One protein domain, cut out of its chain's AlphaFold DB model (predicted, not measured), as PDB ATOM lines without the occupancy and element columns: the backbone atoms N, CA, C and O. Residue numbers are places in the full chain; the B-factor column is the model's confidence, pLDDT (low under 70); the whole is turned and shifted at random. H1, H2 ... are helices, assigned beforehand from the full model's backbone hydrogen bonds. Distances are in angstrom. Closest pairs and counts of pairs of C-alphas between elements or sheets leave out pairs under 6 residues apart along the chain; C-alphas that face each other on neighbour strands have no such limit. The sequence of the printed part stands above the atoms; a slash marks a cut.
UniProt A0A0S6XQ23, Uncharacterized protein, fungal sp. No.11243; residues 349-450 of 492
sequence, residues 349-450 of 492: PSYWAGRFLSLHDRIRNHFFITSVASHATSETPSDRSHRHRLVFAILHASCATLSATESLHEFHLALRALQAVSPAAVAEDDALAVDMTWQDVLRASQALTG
ATOM      1  N   PRO A 349       8.114   3.916 116.898       79.75
ATOM      2  CA  PRO A 349       9.038   3.158 116.063       79.75
ATOM      3  C   PRO A 349      10.446   3.752 116.041       79.75
ATOM      4  O   PRO A 349      11.416   2.998 116.049       79.75
ATOM      5  N   SER A 350      10.588   5.084 116.029       85.62
ATOM      6  CA  SER A 350      11.897   5.736 115.895       85.62
ATOM      7  C   SER A 350      12.727   5.605 117.176       85.62
ATOM      8  O   SER A 350      13.927   5.311 117.113       85.62
ATOM      9  N   TYR A 351      12.085   5.717 118.345       91.69
ATOM     10  CA  TYR A 351      12.720   5.460 119.639       91.69
ATOM     11  C   TYR A 351      13.238   4.018 119.743       91.69
ATOM     12  O   TYR A 351      14.419   3.797 120.043       91.69
ATOM     13  N   TRP A 352      12.377   3.035 119.459       94.81
ATOM     14  CA  TRP A 352      12.752   1.624 119.541       94.81
ATOM     15  C   TRP A 352      13.781   1.236 118.483       94.81
ATOM     16  O   TRP A 352      14.723   0.520 118.815       94.81
ATOM     17  N   ALA A 353      13.699   1.771 117.262       94.06
ATOM     18  CA  ALA A 353      14.694   1.540 116.219       94.06
ATOM     19  C   ALA A 353      16.097   1.995 116.647       94.06
ATOM     20  O   ALA A 353      17.062   1.246 116.490       94.06
ATOM     21  N   GLY A 354      16.223   3.188 117.243       94.56
ATOM     22  CA  GLY A 354      17.507   3.693 117.734       94.56
ATOM     23  C   GLY A 354      18.100   2.821 118.845       94.56
ATOM     24  O   GLY A 354      19.279   2.456 118.798       94.56
ATOM     25  N   ARG A 355      17.275   2.432 119.826       94.38
ATOM     26  CA  ARG A 355      17.671   1.527 120.921       94.38
ATOM     27  C   ARG A 355      18.059   0.143 120.405       94.38
ATOM     28  O   ARG A 355      19.092  -0.384 120.813       94.38
ATOM     29  N   PHE A 356      17.258  -0.414 119.501       94.75
ATOM     30  CA  PHE A 356      17.485  -1.710 118.873       94.75
ATOM     31  C   PHE A 356      18.811  -1.725 118.119       94.75
ATOM     32  O   PHE A 356      19.650  -2.572 118.406       94.75
ATOM     33  N   LEU A 357      19.047  -0.757 117.228       93.75
ATOM     34  CA  LEU A 357      20.289  -0.657 116.457       93.75
ATOM     35  C   LEU A 357      21.514  -0.500 117.361       93.75
ATOM     36  O   LEU A 357      22.504  -1.208 117.184       93.75
ATOM     37  N   SER A 358      21.436   0.376 118.367       94.81
ATOM     38  CA  SER A 358      22.533   0.590 119.316       94.81
ATOM     39  C   SER A 358      22.881  -0.681 120.097       94.81
ATOM     40  O   SER A 358      24.058  -1.024 120.245       94.81
ATOM     41  N   LEU A 359      21.868  -1.404 120.582       94.00
ATOM     42  CA  LEU A 359      22.068  -2.636 121.336       94.00
ATOM     43  C   LEU A 359      22.539  -3.784 120.434       94.00
ATOM     44  O   LEU A 359      23.434  -4.538 120.815       94.00
ATOM     45  N   HIS A 360      21.985  -3.878 119.228       92.88
ATOM     46  CA  HIS A 360      22.379  -4.849 118.218       92.88
ATOM     47  C   HIS A 360      23.851  -4.676 117.822       92.88
ATOM     48  O   HIS A 360      24.602  -5.648 117.836       92.88
ATOM     49  N   ASP A 361      24.307  -3.445 117.567       92.88
ATOM     50  CA  ASP A 361      25.719  -3.157 117.283       92.88
ATOM     51  C   ASP A 361      26.630  -3.521 118.459       92.88
ATOM     52  O   ASP A 361      27.698  -4.109 118.261       92.88
ATOM     53  N   ARG A 362      26.208  -3.228 119.695       92.69
ATOM     54  CA  ARG A 362      26.968  -3.603 120.896       92.69
ATOM     55  C   ARG A 362      27.113  -5.121 121.019       92.69
ATOM     56  O   ARG A 362      28.217  -5.599 121.276       92.69
ATOM     57  N   ILE A 363      26.030  -5.871 120.820       91.81
ATOM     58  CA  ILE A 363      26.039  -7.337 120.876       91.81
ATOM     59  C   ILE A 363      26.880  -7.902 119.733       91.81
ATOM     60  O   ILE A 363      27.745  -8.736 119.979       91.81
ATOM     61  N   ARG A 364      26.725  -7.394 118.507       90.25
ATOM     62  CA  ARG A 364      27.554  -7.798 117.366       90.25
ATOM     63  C   ARG A 364      29.042  -7.607 117.655       90.25
ATOM     64  O   ARG A 364      29.824  -8.514 117.399       90.25
ATOM     65  N   ASN A 365      29.428  -6.466 118.225       90.75
ATOM     66  CA  ASN A 365      30.818  -6.203 118.597       90.75
ATOM     67  C   ASN A 365      31.311  -7.160 119.689       90.75
ATOM     68  O   ASN A 365      32.443  -7.626 119.613       90.75
ATOM     69  N   HIS A 366      30.470  -7.490 120.673       89.25
ATOM     70  CA  HIS A 366      30.821  -8.479 121.691       89.25
ATOM     71  C   HIS A 366      31.059  -9.861 121.069       89.25
ATOM     72  O   HIS A 366      32.105 -10.461 121.297       89.25
ATOM     73  N   PHE A 367      30.129 -10.347 120.242       86.25
ATOM     74  CA  PHE A 367      30.275 -11.626 119.542       86.25
ATOM     75  C   PHE A 367      31.485 -11.643 118.612       86.25
ATOM     76  O   PHE A 367      32.173 -12.652 118.551       86.25
ATOM     77  N   PHE A 368      31.785 -10.528 117.942       85.06
ATOM     78  CA  PHE A 368      32.977 -10.400 117.108       85.06
ATOM     79  C   PHE A 368      34.270 -10.525 117.923       85.06
ATOM     80  O   PHE A 368      35.199 -11.210 117.513       85.06
ATOM     81  N   ILE A 369      34.343  -9.899 119.101       85.25
ATOM     82  CA  ILE A 369      35.515 -10.025 119.980       85.25
ATOM     83  C   ILE A 369      35.671 -11.477 120.453       85.25
ATOM     84  O   ILE A 369      36.778 -12.015 120.426       85.25
ATOM     85  N   THR A 370      34.569 -12.127 120.839       84.12
ATOM     86  CA  THR A 370      34.580 -13.537 121.253       84.12
ATOM     87  C   THR A 370      34.959 -14.469 120.100       84.12
ATOM     88  O   THR A 370      35.766 -15.371 120.303       84.12
ATOM     89  N   SER A 371      34.437 -14.247 118.891       85.06
ATOM     90  CA  SER A 371      34.699 -15.108 117.732       85.06
ATOM     91  C   SER A 371      36.136 -14.993 117.229       85.06
ATOM     92  O   SER A 371      36.736 -15.999 116.854       85.06
ATOM     93  N   VAL A 372      36.721 -13.790 117.281       84.38
ATOM     94  CA  VAL A 372      38.143 -13.571 116.981       84.38
ATOM     95  C   VAL A 372      39.027 -14.335 117.966       84.38
ATOM     96  O   VAL A 372      40.033 -14.904 117.553       84.38
ATOM     97  N   ALA A 373      38.642 -14.398 119.245       87.25
ATOM     98  CA  ALA A 373      39.366 -15.182 120.242       87.25
ATOM     99  C   ALA A 373      39.212 -16.700 120.034       87.25
ATOM    100  O   ALA A 373      40.136 -17.449 120.337       87.25
ATOM    101  N   SER A 374      38.071 -17.157 119.510       86.12
ATOM    102  CA  SER A 374      37.782 -18.580 119.299       86.12
ATOM    103  C   SER A 374      38.097 -19.093 117.888       86.12
ATOM    104  O   SER A 374      37.786 -20.243 117.592       86.12
ATOM    105  N   HIS A 375      38.667 -18.264 117.005       86.62
ATOM    106  CA  HIS A 375      38.922 -18.584 115.592       86.62
ATOM    107  C   HIS A 375      37.698 -19.127 114.821       86.62
ATOM    108  O   HIS A 375      37.852 -19.842 113.831       86.62
ATOM    109  N   ALA A 376      36.476 -18.785 115.237       85.19
ATOM    110  CA  ALA A 376      35.266 -19.210 114.534       85.19
ATOM    111  C   ALA A 376      35.081 -18.356 113.267       85.19
ATOM    112  O   ALA A 376      34.959 -17.133 113.348       85.19
ATOM    113  N   THR A 377      35.107 -18.989 112.090       77.31
ATOM    114  CA  THR A 377      35.215 -18.296 110.792       77.31
ATOM    115  C   THR A 377      33.889 -18.034 110.082       77.31
ATOM    116  O   THR A 377      33.877 -17.266 109.121       77.31
ATOM    117  N   SER A 378      32.767 -18.584 110.548       84.06
ATOM    118  CA  SER A 378      31.450 -18.278 109.987       84.06
ATOM    119  C   SER A 378      30.402 -18.101 111.073       84.06
ATOM    120  O   SER A 378      30.287 -18.885 112.009       84.06
ATOM    121  N   GLU A 379      29.641 -17.023 110.941       85.38
ATOM    122  CA  GLU A 379      28.451 -16.788 111.737       85.38
ATOM    123  C   GLU A 379      27.291 -17.588 111.133       85.38
ATOM    124  O   GLU A 379      26.975 -17.429 109.952       85.38
ATOM    125  N   THR A 380      26.666 -18.456 111.929       89.44
ATOM    126  CA  THR A 380      25.526 -19.252 111.469       89.44
ATOM    127  C   THR A 380      24.238 -18.413 111.483       89.44
ATOM    128  O   THR A 380      24.120 -17.457 112.257       89.44
ATOM    129  N   PRO A 381      23.218 -18.737 110.663       86.19
ATOM    130  CA  PRO A 381      21.909 -18.080 110.758       86.19
ATOM    131  C   PRO A 381      21.284 -18.236 112.156       86.19
ATOM    132  O   PRO A 381      20.642 -17.311 112.654       86.19
ATOM    133  N   SER A 382      21.551 -19.360 112.831       89.06
ATOM    134  CA  SER A 382      21.132 -19.597 114.218       89.06
ATOM    135  C   SER A 382      21.722 -18.561 115.182       89.06
ATOM    136  O   SER A 382      20.986 -17.972 115.975       89.06
ATOM    137  N   ASP A 383      23.017 -18.249 115.056       89.19
ATOM    138  CA  ASP A 383      23.682 -17.243 115.894       89.19
ATOM    139  C   ASP A 383      23.056 -15.860 115.705       89.19
ATOM    140  O   ASP A 383      22.794 -15.141 116.671       89.19
ATOM    141  N   ARG A 384      22.735 -15.492 114.461       87.81
ATOM    142  CA  ARG A 384      22.107 -14.199 114.176       87.81
ATOM    143  C   ARG A 384      20.692 -14.107 114.745       87.81
ATOM    144  O   ARG A 384      20.363 -13.094 115.366       87.81
ATOM    145  N   SER A 385      19.885 -15.160 114.596       90.62
ATOM    146  CA  SER A 385      18.545 -15.239 115.197       90.62
ATOM    147  C   SER A 385      18.626 -15.163 116.725       90.62
ATOM    148  O   SER A 385      17.891 -14.403 117.361       90.62
ATOM    149  N   HIS A 386      19.601 -15.856 117.321       91.12
ATOM    150  CA  HIS A 386      19.875 -15.789 118.751       91.12
ATOM    151  C   HIS A 386      20.227 -14.364 119.208       91.12
ATOM    152  O   HIS A 386      19.674 -13.887 120.199       91.12
ATOM    153  N   ARG A 387      21.077 -13.640 118.466       91.81
ATOM    154  CA  ARG A 387      21.399 -12.233 118.766       91.81
ATOM    155  C   ARG A 387      20.172 -11.334 118.692       91.81
ATOM    156  O   ARG A 387      19.975 -10.530 119.598       91.81
ATOM    157  N   HIS A 388      19.336 -11.472 117.664       92.62
ATOM    158  CA  HIS A 388      18.083 -10.717 117.557       92.62
ATOM    159  C   HIS A 388      17.170 -10.977 118.761       92.62
ATOM    160  O   HIS A 388      16.697 -10.030 119.392       92.62
ATOM    161  N   ARG A 389      16.992 -12.247 119.137       94.62
ATOM    162  CA  ARG A 389      16.210 -12.636 120.316       94.62
ATOM    163  C   ARG A 389      16.764 -12.031 121.596       94.62
ATOM    164  O   ARG A 389      16.002 -11.514 122.407       94.62
ATOM    165  N   LEU A 390      18.083 -12.044 121.753       94.25
ATOM    166  CA  LEU A 390      18.758 -11.462 122.905       94.25
ATOM    167  C   LEU A 390      18.576  -9.938 122.974       94.25
ATOM    168  O   LEU A 390      18.287  -9.417 124.048       94.25
ATOM    169  N   VAL A 391      18.697  -9.224 121.848       95.38
ATOM    170  CA  VAL A 391      18.450  -7.772 121.767       95.38
ATOM    171  C   VAL A 391      17.045  -7.455 122.276       95.38
ATOM    172  O   VAL A 391      16.892  -6.637 123.181       95.38
ATOM    173  N   PHE A 392      16.022  -8.131 121.745       96.44
ATOM    174  CA  PHE A 392      14.641  -7.918 122.175       96.44
ATOM    175  C   PHE A 392      14.406  -8.307 123.634       96.44
ATOM    176  O   PHE A 392      13.711  -7.585 124.340       96.44
ATOM    177  N   ALA A 393      15.014  -9.394 124.111       96.19
ATOM    178  CA  ALA A 393      14.898  -9.822 125.500       96.19
ATOM    179  C   ALA A 393      15.470  -8.785 126.481       96.19
ATOM    180  O   ALA A 393      14.851  -8.497 127.501       96.19
ATOM    181  N   ILE A 394      16.620  -8.181 126.160       95.25
ATOM    182  CA  ILE A 394      17.228  -7.116 126.971       95.25
ATOM    183  C   ILE A 394      16.373  -5.846 126.922       95.25
ATOM    184  O   ILE A 394      16.160  -5.219 127.959       95.25
ATOM    185  N   LEU A 395      15.870  -5.460 125.740       95.69
ATOM    186  CA  LEU A 395      14.971  -4.308 125.614       95.69
ATOM    187  C   LEU A 395      13.697  -4.517 126.436       95.69
ATOM    188  O   LEU A 395      13.322  -3.629 127.196       95.69
ATOM    189  N   HIS A 396      13.097  -5.703 126.358       96.44
ATOM    190  CA  HIS A 396      11.918  -6.065 127.134       96.44
ATOM    191  C   HIS A 396      12.194  -6.026 128.642       96.44
ATOM    192  O   HIS A 396      11.449  -5.394 129.384       96.44
ATOM    193  N   ALA A 397      13.309  -6.607 129.098       94.44
ATOM    194  CA  ALA A 397      13.720  -6.555 130.502       94.44
ATOM    195  C   ALA A 397      13.998  -5.123 131.004       94.44
ATOM    196  O   ALA A 397      13.956  -4.875 132.207       94.44
ATOM    197  N   SER A 398      14.287  -4.180 130.100       92.88
ATOM    198  CA  SER A 398      14.487  -2.764 130.428       92.88
ATOM    199  C   SER A 398      13.195  -1.939 130.474       92.88
ATOM    200  O   SER A 398      13.226  -0.784 130.906       92.88
ATOM    201  N   CYS A 399      12.060  -2.498 130.045       95.00
ATOM    202  CA  CYS A 399      10.775  -1.815 130.102       95.00
ATOM    203  C   CYS A 399      10.263  -1.759 131.546       95.00
ATOM    204  O   CYS A 399       9.944  -2.778 132.147       95.00
ATOM    205  N   ALA A 400      10.138  -0.547 132.092       91.94
ATOM    206  CA  ALA A 400       9.618  -0.332 133.445       91.94
ATOM    207  C   ALA A 400       8.079  -0.275 133.515       91.94
ATOM    208  O   ALA A 400       7.503  -0.390 134.591       91.94
ATOM    209  N   THR A 401       7.410  -0.058 132.380       94.62
ATOM    210  CA  THR A 401       5.963   0.204 132.310       94.62
ATOM    211  C   THR A 401       5.295  -0.682 131.268       94.62
ATOM    212  O   THR A 401       5.911  -0.958 130.235       94.62
ATOM    213  N   LEU A 402       4.018  -1.019 131.475       94.38
ATOM    214  CA  LEU A 402       3.222  -1.796 130.519       94.38
ATOM    215  C   LEU A 402       3.144  -1.116 129.138       94.38
ATOM    216  O   LEU A 402       3.402  -1.754 128.124       94.38
ATOM    217  N   SER A 403       2.939   0.204 129.091       92.69
ATOM    218  CA  SER A 403       2.919   0.962 127.827       92.69
ATOM    219  C   SER A 403       4.243   0.856 127.042       92.69
ATOM    220  O   SER A 403       4.256   0.707 125.818       92.69
ATOM    221  N   ALA A 404       5.386   0.839 127.737       93.06
ATOM    222  CA  ALA A 404       6.680   0.581 127.099       93.06
ATOM    223  C   ALA A 404       6.784  -0.856 126.556       93.06
ATOM    224  O   ALA A 404       7.352  -1.064 125.488       93.06
ATOM    225  N   THR A 405       6.226  -1.852 127.252       95.19
ATOM    226  CA  THR A 405       6.203  -3.235 126.741       95.19
ATOM    227  C   THR A 405       5.298  -3.392 125.520       95.19
ATOM    228  O   THR A 405       5.688  -4.063 124.567       95.19
ATOM    229  N   GLU A 406       4.138  -2.733 125.507       95.00
ATOM    230  CA  GLU A 406       3.196  -2.751 124.384       95.00
ATOM    231  C   GLU A 406       3.798  -2.072 123.152       95.00
ATOM    232  O   GLU A 406       3.849  -2.674 122.084       95.00
ATOM    233  N   SER A 407       4.375  -0.878 123.310       94.94
ATOM    234  CA  SER A 407       5.038  -0.183 122.195       94.94
ATOM    235  C   SER A 407       6.263  -0.936 121.655       94.94
ATOM    236  O   SER A 407       6.533  -0.893 120.454       94.94
ATOM    237  N   LEU A 408       7.001  -1.662 122.505       95.81
ATOM    238  CA  LEU A 408       8.083  -2.545 122.055       95.81
ATOM    239  C   LEU A 408       7.536  -3.741 121.258       95.81
ATOM    240  O   LEU A 408       8.148  -4.149 120.267       95.81
ATOM    241  N   HIS A 409       6.394  -4.296 121.669       95.94
ATOM    242  CA  HIS A 409       5.725  -5.374 120.946       95.94
ATOM    243  C   HIS A 409       5.216  -4.897 119.576       95.94
ATOM    244  O   HIS A 409       5.455  -5.569 118.572       95.94
ATOM    245  N   GLU A 410       4.609  -3.711 119.496       94.69
ATOM    246  CA  GLU A 410       4.224  -3.082 118.225       94.69
ATOM    247  C   GLU A 410       5.433  -2.874 117.305       94.69
ATOM    248  O   GLU A 410       5.385  -3.215 116.122       94.69
ATOM    249  N   PHE A 411       6.555  -2.394 117.852       94.81
ATOM    250  CA  PHE A 411       7.805  -2.269 117.104       94.81
ATOM    251  C   PHE A 411       8.307  -3.624 116.581       94.81
ATOM    252  O   PHE A 411       8.721  -3.718 115.426       94.81
ATOM    253  N   HIS A 412       8.236  -4.687 117.387       94.81
ATOM    254  CA  HIS A 412       8.589  -6.043 116.959       94.81
ATOM    255  C   HIS A 412       7.710  -6.525 115.792       94.81
ATOM    256  O   HIS A 412       8.231  -7.055 114.808       94.81
ATOM    257  N   LEU A 413       6.393  -6.299 115.859       93.94
ATOM    258  CA  LEU A 413       5.463  -6.635 114.775       93.94
ATOM    259  C   LEU A 413       5.766  -5.842 113.498       93.94
ATOM    260  O   LEU A 413       5.810  -6.427 112.416       93.94
ATOM    261  N   ALA A 414       6.047  -4.541 113.614       92.50
ATOM    262  CA  ALA A 414       6.418  -3.695 112.481       92.50
ATOM    263  C   ALA A 414       7.741  -4.140 111.833       92.50
ATOM    264  O   ALA A 414       7.843  -4.213 110.607       92.50
ATOM    265  N   LEU A 415       8.744  -4.490 112.647       91.00
ATOM    266  CA  LEU A 415      10.024  -5.019 112.174       91.00
ATOM    267  C   LEU A 415       9.822  -6.326 111.395       91.00
ATOM    268  O   LEU A 415      10.374  -6.492 110.308       91.00
ATOM    269  N   ARG A 416       9.001  -7.236 111.930       91.31
ATOM    270  CA  ARG A 416       8.678  -8.518 111.294       91.31
ATOM    271  C   ARG A 416       7.913  -8.327 109.987       91.31
ATOM    272  O   ARG A 416       8.248  -8.969 108.996       91.31
ATOM    273  N   ALA A 417       6.941  -7.415 109.956       90.50
ATOM    274  CA  ALA A 417       6.204  -7.077 108.742       90.50
ATOM    275  C   ALA A 417       7.140  -6.546 107.645       90.50
ATOM    276  O   ALA A 417       7.055  -6.979 106.501       90.50
ATOM    277  N   LEU A 418       8.092  -5.676 107.987       88.06
ATOM    278  CA  LEU A 418       9.055  -5.159 107.011       88.06
ATOM    279  C   LEU A 418      10.005  -6.219 106.467       88.06
ATOM    280  O   LEU A 418      10.342  -6.181 105.285       88.06
ATOM    281  N   GLN A 419      10.419  -7.172 107.300       86.81
ATOM    282  CA  GLN A 419      11.215  -8.304 106.834       86.81
ATOM    283  C   GLN A 419      10.405  -9.233 105.924       86.81
ATOM    284  O   GLN A 419      10.927  -9.696 104.915       86.81
ATOM    285  N   ALA A 420       9.119  -9.436 106.221       86.12
ATOM    286  CA  ALA A 420       8.220 -10.239 105.395       86.12
ATOM    287  C   ALA A 420       7.885  -9.590 104.041       86.12
ATOM    288  O   ALA A 420       7.626 -10.299 103.075       86.12
ATOM    289  N   VAL A 421       7.898  -8.255 103.947       85.81
ATOM    290  CA  VAL A 421       7.640  -7.524 102.691       85.81
ATOM    291  C   VAL A 421       8.845  -7.561 101.746       85.81
ATOM    292  O   VAL A 421       8.683  -7.401 100.538       85.81
ATOM    293  N   SER A 422      10.056  -7.784 102.261       79.62
ATOM    294  CA  SER A 422      11.284  -7.702 101.464       79.62
ATOM    295  C   SER A 422      12.161  -8.964 101.484       79.62
ATOM    296  O   SER A 422      13.381  -8.843 101.611       79.62
ATOM    297  N   PRO A 423      11.603 -10.175 101.287       68.62
ATOM    298  CA  PRO A 423      12.400 -11.401 101.277       68.62
ATOM    299  C   PRO A 423      13.365 -11.451 100.084       68.62
ATOM    300  O   PRO A 423      14.385 -12.116 100.151       68.62
ATOM    301  N   ALA A 424      13.073 -10.720  99.000       67.06
ATOM    302  CA  ALA A 424      13.924 -10.675  97.811       67.06
ATOM    303  C   ALA A 424      15.071  -9.648  97.897       67.06
ATOM    304  O   ALA A 424      16.072  -9.795  97.198       67.06
ATOM    305  N   ALA A 425      14.936  -8.588  98.708       62.41
ATOM    306  CA  ALA A 425      15.985  -7.564  98.847       62.41
ATOM    307  C   ALA A 425      16.898  -7.821 100.050       62.41
ATOM    308  O   ALA A 425      18.039  -7.358 100.090       62.41
ATOM    309  N   VAL A 426      16.391  -8.553 101.033       61.50
ATOM    310  CA  VAL A 426      17.149  -9.075 102.157       61.50
ATOM    311  C   VAL A 426      17.675 -10.426 101.691       61.50
ATOM    312  O   VAL A 426      16.880 -11.330 101.480       61.50
ATOM    313  N   ALA A 427      18.984 -10.546 101.435       66.38
ATOM    314  CA  ALA A 427      19.597 -11.820 101.040       66.38
ATOM    315  C   ALA A 427      19.039 -12.951 101.922       66.38
ATOM    316  O   ALA A 427      18.895 -12.718 103.119       66.38
ATOM    317  N   GLU A 428      18.719 -14.122 101.355       61.25
ATOM    318  CA  GLU A 428      17.959 -15.199 102.036       61.25
ATOM    319  C   GLU A 428      18.455 -15.535 103.454       61.25
ATOM    320  O   GLU A 428      17.702 -15.954 104.327       61.25
ATOM    321  N   ASP A 429      19.724 -15.253 103.705       57.78
ATOM    322  CA  ASP A 429      20.393 -15.354 104.986       57.78
ATOM    323  C   ASP A 429      19.886 -14.411 106.107       57.78
ATOM    324  O   ASP A 429      20.203 -14.663 107.270       57.78
ATOM    325  N   ASP A 430      19.146 -13.336 105.821       62.88
ATOM    326  CA  ASP A 430      18.831 -12.251 106.771       62.88
ATOM    327  C   ASP A 430      17.344 -12.173 107.204       62.88
ATOM    328  O   ASP A 430      16.979 -11.284 107.982       62.88
ATOM    329  N   ALA A 431      16.483 -13.121 106.806       69.12
ATOM    330  CA  ALA A 431      15.067 -13.202 107.224       69.12
ATOM    331  C   ALA A 431      14.869 -13.677 108.690       69.12
ATOM    332  O   ALA A 431      13.981 -14.456 109.021       69.12
ATOM    333  N   LEU A 432      15.715 -13.207 109.605       69.94
ATOM    334  CA  LEU A 432      15.935 -13.805 110.923       69.94
ATOM    335  C   LEU A 432      14.877 -13.465 111.978       69.94
ATOM    336  O   LEU A 432      14.753 -14.199 112.958       69.94
ATOM    337  N   ALA A 433      14.145 -12.353 111.834       69.19
ATOM    338  CA  ALA A 433      13.069 -12.010 112.773       69.19
ATOM    339  C   ALA A 433      11.711 -12.587 112.348       69.19
ATOM    340  O   ALA A 433      10.755 -12.497 113.118       69.19
ATOM    341  N   VAL A 434      11.615 -13.210 111.166       79.00
ATOM    342  CA  VAL A 434      10.379 -13.856 110.703       79.00
ATOM    343  C   VAL A 434      10.033 -15.061 111.578       79.00
ATOM    344  O   VAL A 434       8.872 -15.224 111.937       79.00
ATOM    345  N   ASP A 435      11.017 -15.835 112.028       86.31
ATOM    346  CA  ASP A 435      10.751 -17.038 112.832       86.31
ATOM    347  C   ASP A 435      10.617 -16.762 114.333       86.31
ATOM    348  O   ASP A 435      10.166 -17.608 115.103       86.31
ATOM    349  N   MET A 436      10.981 -15.562 114.778       92.94
ATOM    350  CA  MET A 436      10.960 -15.215 116.191       92.94
ATOM    351  C   MET A 436       9.559 -14.780 116.623       92.94
ATOM    352  O   MET A 436       9.009 -13.786 116.139       92.94
ATOM    353  N   THR A 437       8.965 -15.524 117.553       95.50
ATOM    354  CA  THR A 437       7.679 -15.156 118.155       95.50
ATOM    355  C   THR A 437       7.887 -14.230 119.351       95.50
ATOM    356  O   THR A 437       8.925 -14.261 120.014       95.50
ATOM    357  N   TRP A 438       6.873 -13.430 119.688       95.94
ATOM    358  CA  TRP A 438       6.924 -12.613 120.906       95.94
ATOM    359  C   TRP A 438       7.058 -13.474 122.175       95.94
ATOM    360  O   TRP A 438       7.736 -13.091 123.125       95.94
ATOM    361  N   GLN A 439       6.512 -14.695 122.173       97.06
ATOM    362  CA  GLN A 439       6.689 -15.648 123.272       97.06
ATOM    363  C   GLN A 439       8.154 -16.070 123.456       97.06
ATOM    364  O   GLN A 439       8.599 -16.261 124.587       97.06
ATOM    365  N   ASP A 440       8.933 -16.179 122.376       95.50
ATOM    366  CA  ASP A 440      10.372 -16.450 122.464       95.50
ATOM    367  C   ASP A 440      11.126 -15.305 123.132       95.50
ATOM    368  O   ASP A 440      12.027 -15.547 123.938       95.50
ATOM    369  N   VAL A 441      10.732 -14.065 122.831       95.81
ATOM    370  CA  VAL A 441      11.274 -12.862 123.470       95.81
ATOM    371  C   VAL A 441      10.946 -12.857 124.962       95.81
ATOM    372  O   VAL A 441      11.842 -12.634 125.776       95.81
ATOM    373  N   LEU A 442       9.702 -13.164 125.339       96.44
ATOM    374  CA  LEU A 442       9.281 -13.235 126.742       96.44
ATOM    375  C   LEU A 442      10.043 -14.318 127.512       96.44
ATOM    376  O   LEU A 442      10.574 -14.040 128.587       96.44
ATOM    377  N   ARG A 443      10.172 -15.527 126.950       96.38
ATOM    378  CA  ARG A 443      10.949 -16.619 127.562       96.38
ATOM    379  C   ARG A 443      12.416 -16.242 127.738       96.38
ATOM    380  O   ARG A 443      12.981 -16.450 128.808       96.38
ATOM    381  N   ALA A 444      13.026 -15.642 126.716       94.88
ATOM    382  CA  ALA A 444      14.402 -15.165 126.800       94.88
ATOM    383  C   ALA A 444      14.554 -14.042 127.840       94.88
ATOM    384  O   ALA A 444      15.508 -14.047 128.612       94.88
ATOM    385  N   SER A 445      13.598 -13.114 127.923       95.31
ATOM    386  CA  SER A 445      13.600 -12.045 128.926       95.31
ATOM    387  C   SER A 445      13.471 -12.589 130.349       95.31
ATOM    388  O   SER A 445      14.144 -12.084 131.242       95.31
ATOM    389  N   GLN A 446      12.636 -13.605 130.570       94.81
ATOM    390  CA  GLN A 446      12.500 -14.261 131.873       94.81
ATOM    391  C   GLN A 446      13.778 -15.014 132.265       94.81
ATOM    392  O   GLN A 446      14.182 -14.990 133.425       94.81
ATOM    393  N   ALA A 447      14.465 -15.631 131.300       93.25
ATOM    394  CA  ALA A 447      15.762 -16.257 131.548       93.25
ATOM    395  C   ALA A 447      16.823 -15.229 131.996       93.25
ATOM    396  O   ALA A 447      17.629 -15.521 132.879       93.25
ATOM    397  N   LEU A 448      16.788 -14.007 131.445       91.56
ATOM    398  CA  LEU A 448      17.679 -12.914 131.852       91.56
ATOM    399  C   LEU A 448      17.405 -12.425 133.283       91.56
ATOM    400  O   LEU A 448      18.347 -12.065 133.986       91.56
ATOM    401  N   THR A 449      16.143 -12.402 133.724       88.56
ATOM    402  CA  THR A 449      15.783 -11.948 135.080       88.56
ATOM    403  C   THR A 449      15.989 -13.030 136.138       88.56
ATOM    404  O   THR A 449      16.376 -12.712 137.261       88.56
ATOM    405  N   GLY A 450      15.779 -14.302 135.788       86.25
ATOM    406  CA  GLY A 450      15.904 -15.435 136.709       86.25
ATOM    407  C   GLY A 450      17.342 -15.838 137.048       86.25
ATOM    408  O   GLY A 450      17.564 -16.471 138.076       86.25
TER     409      GLY A 450
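This is residues 349 to 450 of the 492 residues of an uncharacterized protein of fungal sp. No.11243 (UniProt A0A0S6XQ23). Four helices stand in a crossed arrangement: H2 is in the middle, with H1 crossing it on one side and H4 crossing it on the other, while H3 turns back beside H2 after a tight link. From the end of H3 a long loop without any named element, residues 422 to 437, folds back to H4. The 102 printed residues hold four named helices, in the order H1, H2, H3, H4, and no named strand, and the class is all helix. The whole is compact, with a radius of gyration of the C-alphas of 14.1 A, and spans 42 by 36 by 23 A.

H1, residues 349 to 373, touches H2, residues 381 to 397, with its residues 355 to 364 alone; their closest C-alphas, those of His 360 and Val 391, are 6.0 A apart. H1 and H2 run opposite ways at a steep tilt of 51 degrees. With residues 349 to 353 alone, H1 touches residues 408 to 411 of H3, residues 402 to 421. The closest C-alphas of these two helices, those of Pro 349 and Phe 411, are 5.7 A apart, and their lines are about perpendicular at 74 degrees. H2 is the hub, touching three other helices. H2 and H3 form a helical hairpin, running opposite ways at a shallow tilt of 24 degrees. They only just touch, with 3 pairs of C-alphas within 8 A, between residues 395 to 396 and 405 to 408; the closest C-alphas, those of His 396 and Thr 405, are 6.4 A apart. H4, residues 438 to 450, touches H2 with 22 pairs of C-alphas within 8 A, the closest being those of Ala 393 and Ser 445 at 4.3 A. H2 and H4 run the same way at a steep tilt of 67 degrees. H3 and H4 are close but not clearly touching, with the closest C-alphas, those of His 409 and Trp 438, 7.3 A apart. H1 and H4 are apart. The helix packing is mostly crossed. In H1, H2, H3 and H4 every O i to N i+4 pair is within hydrogen-bond range.

H1 begins at C-alpha 349, (9.038, 3.158, 116.063), and measures 35.7 A from first to last C-alpha over 25 residues. H2 measures 24.3 A over 17 residues. H3 measures 28.8 A over 20 residues and ends at C-alpha 421, (7.640, -7.524, 102.691). H4, 13 residues, measures 18.4 A and ends at C-alpha 450, (15.904, -15.435, 136.709).

The two C-alphas farthest apart, those of His 375 and Ser 403, are 42.8 A apart. The printed part has no cut. The link from H1 to H2 is short, and the link from H3 to H4, 16 residues, is long. The mean pLDDT of the printed part is 88.4, and residues 423 to 433 are under 70.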